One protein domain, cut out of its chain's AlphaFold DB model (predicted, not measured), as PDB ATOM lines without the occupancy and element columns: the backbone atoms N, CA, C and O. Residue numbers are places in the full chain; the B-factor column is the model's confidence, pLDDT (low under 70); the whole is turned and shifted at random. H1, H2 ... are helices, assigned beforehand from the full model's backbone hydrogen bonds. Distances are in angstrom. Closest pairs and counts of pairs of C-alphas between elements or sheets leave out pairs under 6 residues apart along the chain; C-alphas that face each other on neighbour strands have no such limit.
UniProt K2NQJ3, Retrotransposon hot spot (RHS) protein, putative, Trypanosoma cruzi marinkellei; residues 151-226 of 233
ATOM      1  N   ALA A 151     -21.245  -5.160  73.861       92.81
ATOM      2  CA  ALA A 151     -21.676  -3.765  73.811       92.81
ATOM      3  C   ALA A 151     -21.114  -3.021  72.587       92.81
ATOM      4  O   ALA A 151     -21.818  -2.218  71.975       92.81
ATOM      5  N   ARG A 152     -19.856  -3.278  72.202       91.00
ATOM      6  CA  ARG A 152     -19.257  -2.729  70.975       91.00
ATOM      7  C   ARG A 152     -19.964  -3.252  69.728       91.00
ATOM      8  O   ARG A 152     -20.316  -2.444  68.873       91.00
ATOM      9  N   ALA A 153     -20.227  -4.554  69.657       89.88
ATOM     10  CA  ALA A 153     -20.942  -5.170  68.544       89.88
ATOM     11  C   ALA A 153     -22.375  -4.629  68.408       89.88
ATOM     12  O   ALA A 153     -22.831  -4.341  67.301       89.88
ATOM     13  N   GLU A 154     -23.082  -4.425  69.522       90.50
ATOM     14  CA  GLU A 154     -24.428  -3.849  69.506       90.50
ATOM     15  C   GLU A 154     -24.409  -2.371  69.091       90.50
ATOM     16  O   GLU A 154     -25.223  -1.957  68.266       90.50
ATOM     17  N   ARG A 155     -23.435  -1.576  69.561       87.62
ATOM     18  CA  ARG A 155     -23.238  -0.196  69.076       87.62
ATOM     19  C   ARG A 155     -22.949  -0.163  67.578       87.62
ATOM     20  O   ARG A 155     -23.522   0.660  66.871       87.62
ATOM     21  N   GLU A 156     -22.101  -1.057  67.078       84.94
ATOM     22  CA  GLU A 156     -21.809  -1.161  65.646       84.94
ATOM     23  C   GLU A 156     -23.062  -1.539  64.846       84.94
ATOM     24  O   GLU A 156     -23.355  -0.922  63.821       84.94
ATOM     25  N   LYS A 157     -23.858  -2.493  65.341       83.19
ATOM     26  CA  LYS A 157     -25.137  -2.879  64.738       83.19
ATOM     27  C   LYS A 157     -26.134  -1.720  64.715       83.19
ATOM     28  O   LYS A 157     -26.787  -1.532  63.689       83.19
ATOM     29  N   GLN A 158     -26.238  -0.947  65.796       82.06
ATOM     30  CA  GLN A 158     -27.099   0.236  65.865       82.06
ATOM     31  C   GLN A 158     -26.643   1.314  64.885       82.06
ATOM     32  O   GLN A 158     -27.451   1.781  64.091       82.06
ATOM     33  N   VAL A 159     -25.349   1.648  64.867       83.69
ATOM     34  CA  VAL A 159     -24.788   2.602  63.898       83.69
ATOM     35  C   VAL A 159     -25.055   2.130  62.470       83.69
ATOM     36  O   VAL A 159     -25.508   2.916  61.641       83.69
ATOM     37  N   ARG A 160     -24.837   0.843  62.182       77.81
ATOM     38  CA  ARG A 160     -25.140   0.254  60.875       77.81
ATOM     39  C   ARG A 160     -26.615   0.423  60.518       77.81
ATOM     40  O   ARG A 160     -26.899   0.907  59.429       77.81
ATOM     41  N   PHE A 161     -27.523   0.077  61.431       79.56
ATOM     42  CA  PHE A 161     -28.966   0.223  61.234       79.56
ATOM     43  C   PHE A 161     -29.365   1.684  60.972       79.56
ATOM     44  O   PHE A 161     -30.078   1.967  60.013       79.56
ATOM     45  N   THR A 162     -28.846   2.631  61.756       80.88
ATOM     46  CA  THR A 162     -29.104   4.066  61.563       80.88
ATOM     47  C   THR A 162     -28.593   4.573  60.214       80.88
ATOM     48  O   THR A 162     -29.251   5.385  59.561       80.88
ATOM     49  N   VAL A 163     -27.425   4.111  59.759       76.44
ATOM     50  CA  VAL A 163     -26.905   4.496  58.440       76.44
ATOM     51  C   VAL A 163     -27.757   3.889  57.326       76.44
ATOM     52  O   VAL A 163     -28.075   4.609  56.379       76.44
ATOM     53  N   THR A 164     -28.171   2.620  57.438       74.94
ATOM     54  CA  THR A 164     -29.059   2.001  56.444       74.94
ATOM     55  C   THR A 164     -30.376   2.756  56.339       74.94
ATOM     56  O   THR A 164     -30.716   3.181  55.242       74.94
ATOM     57  N   THR A 165     -31.050   3.057  57.456       76.19
ATOM     58  CA  THR A 165     -32.320   3.801  57.422       76.19
ATOM     59  C   THR A 165     -32.143   5.208  56.847       76.19
ATOM     60  O   THR A 165     -32.954   5.655  56.047       76.19
ATOM     61  N   THR A 166     -31.037   5.891  57.159       76.56
ATOM     62  CA  THR A 166     -30.748   7.222  56.591       76.56
ATOM     63  C   THR A 166     -30.540   7.171  55.073       76.56
ATOM     64  O   THR A 166     -30.970   8.076  54.357       76.56
ATOM     65  N   ILE A 167     -29.859   6.140  54.563       71.69
ATOM     66  CA  ILE A 167     -29.676   5.942  53.118       71.69
ATOM     67  C   ILE A 167     -31.016   5.606  52.463       71.69
ATOM     68  O   ILE A 167     -31.323   6.170  51.414       71.69
ATOM     69  N   GLU A 168     -31.816   4.734  53.079       72.31
ATOM     70  CA  GLU A 168     -33.161   4.388  52.612       72.31
ATOM     71  C   GLU A 168     -34.046   5.635  52.484       72.31
ATOM     72  O   GLU A 168     -34.619   5.880  51.421       72.31
ATOM     73  N   ASP A 169     -34.091   6.471  53.522       74.31
ATOM     74  CA  ASP A 169     -34.846   7.724  53.516       74.31
ATOM     75  C   ASP A 169     -34.320   8.694  52.456       74.31
ATOM     76  O   ASP A 169     -35.097   9.276  51.698       74.31
ATOM     77  N   ALA A 170     -32.997   8.837  52.344       72.00
ATOM     78  CA  ALA A 170     -32.395   9.723  51.358       72.00
ATOM     79  C   ALA A 170     -32.636   9.251  49.921       72.00
ATOM     80  O   ALA A 170     -32.796  10.088  49.040       72.00
ATOM     81  N   LEU A 171     -32.604   7.950  49.635       68.94
ATOM     82  CA  LEU A 171     -32.789   7.415  48.284       68.94
ATOM     83  C   LEU A 171     -34.266   7.335  47.901       68.94
ATOM     84  O   LEU A 171     -34.619   7.770  46.811       68.94
ATOM     85  N   PHE A 172     -35.119   6.847  48.799       69.94
ATOM     86  CA  PHE A 172     -36.486   6.442  48.465       69.94
ATOM     87  C   PHE A 172     -37.564   7.288  49.150       69.94
ATOM     88  O   PHE A 172     -38.754   7.031  48.941       69.94
ATOM     89  N   GLY A 173     -37.179   8.275  49.967       68.56
ATOM     90  CA  GLY A 173     -38.113   9.146  50.684       68.56
ATOM     91  C   GLY A 173     -39.020   8.379  51.650       68.56
ATOM     92  O   GLY A 173     -40.198   8.711  51.764       68.56
ATOM     93  N   GLY A 174     -38.519   7.302  52.265       62.75
ATOM     94  CA  GLY A 174     -39.278   6.460  53.200       62.75
ATOM     95  C   GLY A 174     -40.187   5.407  52.546       62.75
ATOM     96  O   GLY A 174     -41.034   4.808  53.214       62.75
ATOM     97  N   ARG A 175     -40.058   5.140  51.235       65.81
ATOM     98  CA  ARG A 175     -40.851   4.104  50.543       65.81
ATOM     99  C   ARG A 175     -40.352   2.683  50.853       65.81
ATOM    100  O   ARG A 175     -39.623   2.082  50.070       65.81
ATOM    101  N   VAL A 176     -40.849   2.107  51.954       57.34
ATOM    102  CA  VAL A 176     -40.500   0.759  52.471       57.34
ATOM    103  C   VAL A 176     -40.610  -0.363  51.421       57.34
ATOM    104  O   VAL A 176     -39.797  -1.282  51.420       57.34
ATOM    105  N   ARG A 177     -41.563  -0.278  50.476       65.19
ATOM    106  CA  ARG A 177     -41.794  -1.318  49.447       65.19
ATOM    107  C   ARG A 177     -40.663  -1.463  48.415       65.19
ATOM    108  O   ARG A 177     -40.661  -2.440  47.676       65.19
ATOM    109  N   VAL A 178     -39.721  -0.517  48.349       67.50
ATOM    110  CA  VAL A 178     -38.584  -0.554  47.406       67.50
ATOM    111  C   VAL A 178     -37.419  -1.399  47.947       67.50
ATOM    112  O   VAL A 178     -36.539  -1.799  47.200       67.50
ATOM    113  N   MET A 179     -37.406  -1.741  49.236       73.88
ATOM    114  CA  MET A 179     -36.322  -2.543  49.820       73.88
ATOM    115  C   MET A 179     -36.343  -4.016  49.399       73.88
ATOM    116  O   MET A 179     -35.291  -4.656  49.353       73.88
ATOM    117  N   ASP A 180     -37.524  -4.538  49.070       83.25
ATOM    118  CA  ASP A 180     -37.732  -5.963  48.799       83.25
ATOM    119  C   ASP A 180     -37.737  -6.289  47.289       83.25
ATOM    120  O   ASP A 180     -38.003  -7.424  46.897       83.25
ATOM    121  N   ILE A 181     -37.419  -5.313  46.427       86.00
ATOM    122  CA  ILE A 181     -37.190  -5.546  44.991       86.00
ATOM    123  C   ILE A 181     -35.714  -5.843  44.711       86.00
ATOM    124  O   ILE A 181     -34.829  -5.585  45.534       86.00
ATOM    125  N   LYS A 182     -35.427  -6.402  43.532       89.00
ATOM    126  CA  LYS A 182     -34.044  -6.666  43.134       89.00
ATOM    127  C   LYS A 182     -33.293  -5.362  42.878       89.00
ATOM    128  O   LYS A 182     -33.871  -4.381  42.409       89.00
ATOM    129  N   LEU A 183     -31.987  -5.378  43.135       86.06
ATOM    130  CA  LEU A 183     -31.093  -4.235  42.953       86.06
ATOM    131  C   LEU A 183     -31.261  -3.588  41.570       86.06
ATOM    132  O   LEU A 183     -31.485  -2.387  41.488       86.06
ATOM    133  N   ASN A 184     -31.216  -4.370  40.490       86.38
ATOM    134  CA  ASN A 184     -31.375  -3.848  39.132       86.38
ATOM    135  C   ASN A 184     -32.749  -3.220  38.898       86.38
ATOM    136  O   ASN A 184     -32.812  -2.190  38.237       86.38
ATOM    137  N   ASP A 185     -33.818  -3.793  39.454       88.00
ATOM    138  CA  ASP A 185     -35.170  -3.242  39.305       88.00
ATOM    139  C   ASP A 185     -35.241  -1.860  39.978       88.00
ATOM    140  O   ASP A 185     -35.765  -0.909  39.401       88.00
ATOM    141  N   SER A 186     -34.609  -1.708  41.149       82.12
ATOM    142  CA  SER A 186     -34.470  -0.414  41.827       82.12
ATOM    143  C   SER A 186     -33.619   0.585  41.037       82.12
ATOM    144  O   SER A 186     -34.019   1.738  40.880       82.12
ATOM    145  N   LEU A 187     -32.477   0.156  40.484       79.75
ATOM    146  CA  LEU A 187     -31.614   1.006  39.654       79.75
ATOM    147  C   LEU A 187     -32.333   1.477  38.382       79.75
ATOM    148  O   LEU A 187     -32.141   2.613  37.950       79.75
ATOM    149  N   THR A 188     -33.180   0.633  37.789       83.56
ATOM    150  CA  THR A 188     -34.029   1.010  36.652       83.56
ATOM    151  C   THR A 188     -35.073   2.049  37.046       83.56
ATOM    152  O   THR A 188     -35.288   2.988  36.287       83.56
ATOM    153  N   MET A 189     -35.690   1.909  38.221       79.81
ATOM    154  CA  MET A 189     -36.742   2.818  38.682       79.81
ATOM    155  C   MET A 189     -36.220   4.183  39.150       79.81
ATOM    156  O   MET A 189     -36.870   5.188  38.889       79.81
ATOM    157  N   GLU A 190     -35.078   4.228  39.841       73.50
ATOM    158  CA  GLU A 190     -34.607   5.445  40.528       73.50
ATOM    159  C   GLU A 190     -33.360   6.077  39.886       73.50
ATOM    160  O   GLU A 190     -33.108   7.265  40.076       73.50
ATOM    161  N   LEU A 191     -32.565   5.311  39.124       73.62
ATOM    162  CA  LEU A 191     -31.322   5.781  38.487       73.62
ATOM    163  C   LEU A 191     -31.331   5.635  36.954       73.62
ATOM    164  O   LEU A 191     -30.262   5.577  36.341       73.62
ATOM    165  N   ASP A 192     -32.510   5.562  36.326       76.19
ATOM    166  CA  ASP A 192     -32.692   5.401  34.871       76.19
ATOM    167  C   ASP A 192     -31.907   4.210  34.280       76.19
ATOM    168  O   ASP A 192     -31.413   4.247  33.151       76.19
ATOM    169  N   GLY A 193     -31.714   3.150  35.069       76.56
ATOM    170  CA  GLY A 193     -30.965   1.959  34.657       76.56
ATOM    171  C   GLY A 193     -29.446   2.146  34.620       76.56
ATOM    172  O   GLY A 193     -28.726   1.283  34.110       76.56
ATOM    173  N   LYS A 194     -28.914   3.241  35.171       77.56
ATOM    174  CA  LYS A 194     -27.465   3.420  35.309       77.56
ATOM    175  C   LYS A 194     -26.908   2.475  36.371       77.56
ATOM    176  O   LYS A 194     -27.432   2.376  37.474       77.56
ATOM    177  N   GLY A 195     -25.798   1.814  36.042       73.94
ATOM    178  CA  GLY A 195     -25.090   0.938  36.981       73.94
ATOM    179  C   GLY A 195     -25.696  -0.459  37.150       73.94
ATOM    180  O   GLY A 195     -25.326  -1.142  38.100       73.94
ATOM    181  N   ILE A 196     -26.587  -0.894  36.244       82.06
ATOM    182  CA  ILE A 196     -27.148  -2.257  36.228       82.06
ATOM    183  C   ILE A 196     -26.027  -3.297  36.326       82.06
ATOM    184  O   ILE A 196     -25.082  -3.318  35.530       82.06
ATOM    185  N   VAL A 197     -26.151  -4.184  37.308       83.25
ATOM    186  CA  VAL A 197     -25.197  -5.264  37.545       83.25
ATOM    187  C   VAL A 197     -25.590  -6.520  36.771       83.25
ATOM    188  O   VAL A 197     -26.743  -6.721  36.385       83.25
ATOM    189  N   ARG A 198     -24.621  -7.412  36.544       86.50
ATOM    190  CA  ARG A 198     -24.882  -8.727  35.936       86.50
ATOM    191  C   ARG A 198     -25.932  -9.494  36.748       86.50
ATOM    192  O   ARG A 198     -25.956  -9.396  37.971       86.50
ATOM    193  N   ALA A 199     -26.750 -10.308  36.079       84.00
ATOM    194  CA  ALA A 199     -27.868 -11.025  36.704       84.00
ATOM    195  C   ALA A 199     -27.460 -11.887  37.916       84.00
ATOM    196  O   ALA A 199     -28.206 -11.972  38.885       84.00
ATOM    197  N   ASN A 200     -26.250 -12.455  37.910       84.44
ATOM    198  CA  ASN A 200     -25.707 -13.234  39.029       84.44
ATOM    199  C   ASN A 200     -25.325 -12.398  40.269       84.44
ATOM    200  O   ASN A 200     -24.975 -12.967  41.294       84.44
ATOM    201  N   ARG A 201     -25.362 -11.064  40.174       82.06
ATOM    202  CA  ARG A 201     -25.147 -10.110  41.275       82.06
ATOM    203  C   ARG A 201     -26.421  -9.328  41.627       82.06
ATOM    204  O   ARG A 201     -26.369  -8.438  42.469       82.06
ATOM    205  N   ASN A 202     -27.549  -9.637  40.980       88.50
ATOM    206  CA  ASN A 202     -28.825  -8.947  41.160       88.50
ATOM    207  C   ASN A 202     -29.594  -9.497  42.375       88.50
ATOM    208  O   ASN A 202     -30.565 -10.242  42.226       88.50
ATOM    209  N   VAL A 203     -29.096  -9.172  43.568       89.25
ATOM    210  CA  VAL A 203     -29.672  -9.566  44.865       89.25
ATOM    211  C   VAL A 203     -30.798  -8.618  45.292       89.25
ATOM    212  O   VAL A 203     -31.034  -7.597  44.641       89.25
ATOM    213  N   ILE A 204     -31.497  -8.941  46.381       88.19
ATOM    214  CA  ILE A 204     -32.493  -8.039  46.971       88.19
ATOM    215  C   ILE A 204     -31.784  -6.768  47.449       88.19
ATOM    216  O   ILE A 204     -30.705  -6.835  48.042       88.19
ATOM    217  N   LEU A 205     -32.376  -5.601  47.193       80.94
ATOM    218  CA  LEU A 205     -31.756  -4.320  47.529       80.94
ATOM    219  C   LEU A 205     -31.426  -4.211  49.026       80.94
ATOM    220  O   LEU A 205     -30.330  -3.776  49.381       80.94
ATOM    221  N   ARG A 206     -32.328  -4.669  49.900       80.44
ATOM    222  CA  ARG A 206     -32.080  -4.754  51.345       80.44
ATOM    223  C   ARG A 206     -30.832  -5.574  51.678       80.44
ATOM    224  O   ARG A 206     -30.014  -5.142  52.480       80.44
ATOM    225  N   GLU A 207     -30.664  -6.739  51.060       83.19
ATOM    226  CA  GLU A 207     -29.493  -7.598  51.282       83.19
ATOM    227  C   GLU A 207     -28.207  -6.932  50.780       83.19
ATOM    228  O   GLU A 207     -27.174  -7.004  51.442       83.19
ATOM    229  N   PHE A 208     -28.277  -6.228  49.646       82.88
ATOM    230  CA  PHE A 208     -27.155  -5.464  49.104       82.88
ATOM    231  C   PHE A 208     -26.698  -4.345  50.050       82.88
ATOM    232  O   PHE A 208     -25.503  -4.194  50.301       82.88
ATOM    233  N   LEU A 209     -27.643  -3.587  50.614       78.38
ATOM    234  CA  LEU A 209     -27.357  -2.500  51.556       78.38
ATOM    235  C   LEU A 209     -26.870  -2.996  52.921       78.38
ATOM    236  O   LEU A 209     -26.270  -2.224  53.658       78.38
ATOM    237  N   MET A 210     -27.066  -4.275  53.248       77.06
ATOM    238  CA  MET A 210     -26.519  -4.891  54.462       77.06
ATOM    239  C   MET A 210     -25.032  -5.259  54.342       77.06
ATOM    240  O   MET A 210     -24.412  -5.630  55.341       77.06
ATOM    241  N   ILE A 211     -24.432  -5.135  53.151       79.81
ATOM    242  CA  ILE A 211     -23.007  -5.390  52.930       79.81
ATOM    243  C   ILE A 211     -22.190  -4.205  53.484       79.81
ATOM    244  O   ILE A 211     -22.305  -3.094  52.957       79.81
ATOM    245  N   PRO A 212     -21.293  -4.408  54.475       69.56
ATOM    246  CA  PRO A 212     -20.582  -3.310  55.145       69.56
ATOM    247  C   PRO A 212     -19.823  -2.377  54.193       69.56
ATOM    248  O   PRO A 212     -19.860  -1.158  54.344       69.56
ATOM    249  N   ARG A 213     -19.191  -2.950  53.162       75.94
ATOM    250  CA  ARG A 213     -18.438  -2.204  52.145       75.94
ATOM    251  C   ARG A 213     -19.319  -1.255  51.323       75.94
ATOM    252  O   ARG A 213     -18.905  -0.140  51.015       75.94
ATOM    253  N   VAL A 214     -20.544  -1.675  51.007       71.06
ATOM    254  CA  VAL A 214     -21.506  -0.869  50.241       71.06
ATOM    255  C   VAL A 214     -21.966   0.330  51.069       71.06
ATOM    256  O   VAL A 214     -22.032   1.439  50.547       71.06
ATOM    257  N   ILE A 215     -22.210   0.140  52.370       67.44
ATOM    258  CA  ILE A 215     -22.614   1.219  53.284       67.44
ATOM    259  C   ILE A 215     -21.542   2.314  53.355       67.44
ATOM    260  O   ILE A 215     -21.876   3.498  53.288       67.44
ATOM    261  N   SER A 216     -20.259   1.946  53.469       65.19
ATOM    262  CA  SER A 216     -19.165   2.927  53.504       65.19
ATOM    263  C   SER A 216     -19.056   3.730  52.205       65.19
ATOM    264  O   SER A 216     -18.979   4.957  52.256       65.19
ATOM    265  N   GLU A 217     -19.131   3.059  51.053       67.88
ATOM    266  CA  GLU A 217     -19.034   3.698  49.733       67.88
ATOM    267  C   GLU A 217     -20.266   4.587  49.452       67.88
ATOM    268  O   GLU A 217     -20.142   5.716  48.970       67.88
ATOM    269  N   MET A 218     -21.468   4.139  49.836       66.69
ATOM    270  CA  MET A 218     -22.700   4.922  49.696       66.69
ATOM    271  C   MET A 218     -22.770   6.107  50.653       66.69
ATOM    272  O   MET A 218     -23.305   7.150  50.282       66.69
ATOM    273  N   ARG A 219     -22.232   5.996  51.870       65.31
ATOM    274  CA  ARG A 219     -22.140   7.133  52.794       65.31
ATOM    275  C   ARG A 219     -21.292   8.254  52.193       65.31
ATOM    276  O   ARG A 219     -21.698   9.412  52.279       65.31
ATOM    277  N   GLU A 220     -20.165   7.917  51.568       63.12
ATOM    278  CA  GLU A 220     -19.290   8.876  50.885       63.12
ATOM    279  C   GLU A 220     -19.974   9.492  49.658       63.12
ATOM    280  O   GLU A 220     -20.010  10.716  49.519       63.12
ATOM    281  N   TYR A 221     -20.622   8.671  48.823       65.12
ATOM    282  CA  TYR A 221     -21.439   9.144  47.703       65.12
ATOM    283  C   TYR A 221     -22.544  10.103  48.180       65.12
ATOM    284  O   TYR A 221     -22.637  11.248  47.741       65.12
ATOM    285  N   CYS A 222     -23.354   9.696  49.155       60.44
ATOM    286  CA  CYS A 222     -24.424  10.523  49.701       60.44
ATOM    287  C   CYS A 222     -23.913  11.775  50.423       60.44
ATOM    288  O   CYS A 222     -24.677  12.727  50.531       60.44
ATOM    289  N   ALA A 223     -22.681  11.806  50.937       63.38
ATOM    290  CA  ALA A 223     -22.066  13.025  51.469       63.38
ATOM    291  C   ALA A 223     -21.618  13.967  50.339       63.38
ATOM    292  O   ALA A 223     -21.865  15.168  50.406       63.38
ATOM    293  N   LYS A 224     -21.035  13.415  49.271       62.53
ATOM    294  CA  LYS A 224     -20.527  14.157  48.110       62.53
ATOM    295  C   LYS A 224     -21.633  14.751  47.235       62.53
ATOM    296  O   LYS A 224     -21.473  15.842  46.699       62.53
ATOM    297  N   TYR A 225     -22.762  14.058  47.108       57.12
ATOM    298  CA  TYR A 225     -23.850  14.428  46.196       57.12
ATOM    299  C   TYR A 225     -25.104  14.972  46.909       57.12
ATOM    300  O   TYR A 225     -26.099  15.282  46.251       57.12
ATOM    301  N   ARG A 226     -25.074  15.149  48.245       49.91
ATOM    302  CA  ARG A 226     -26.217  15.664  49.034       49.91
ATOM    303  C   ARG A 226     -26.639  17.094  48.685       49.91
ATOM    304  O   ARG A 226     -27.764  17.469  48.995       49.91
TER     305      ARG A 226
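This is residues 151 to 226 of the 233 residues of the protein "Retrotransposon hot spot (RHS) protein, putative" of Trypanosoma cruzi marinkellei (UniProt K2NQJ3). A long helix, H1, sticks out as an arm with residues 151 to 159, while H4 packs steeply on its residues 163 to 167. Short H3 joins this pair's side to H2 and the loop of residues 191 to 204 at the far end. The 76 printed residues, with four named helices and no named strand, are all helix in class and compact, with a radius of gyration of the C-alphas of 12.8 A, spanning 39 by 28 by 22 A.

H1, residues 151 to 172, begins at C-alpha 151 (-21.676, -3.765, 73.811) and measures 31.1 A. H2 is residues 183 to 190, 10.6 A; H3 is 205 to 209, 6.2 A. H4, residues 212 to 224, 18.8 A, ends at C-alpha 224 (-20.527, 14.157, 48.110).

H1 and H4 touch at a steep tilt of 50 degrees, the same way; their closest C-alphas, Thr 164 and Ile 215, are 7.2 A apart. H2 and H3 only just touch, with 3 pairs of C-alphas within 8 A, the closest Leu 183 and Leu 205 at 4.6 A. H2 and H4 are apart. In H1, H2, H3 and H4 every O i to N i+4 pair is within hydrogen-bond range.

The printed part has no cut. The link H2 to H3 is long. pLDDT is under 70 at residues 171 to 178, 212 and 215 to 226.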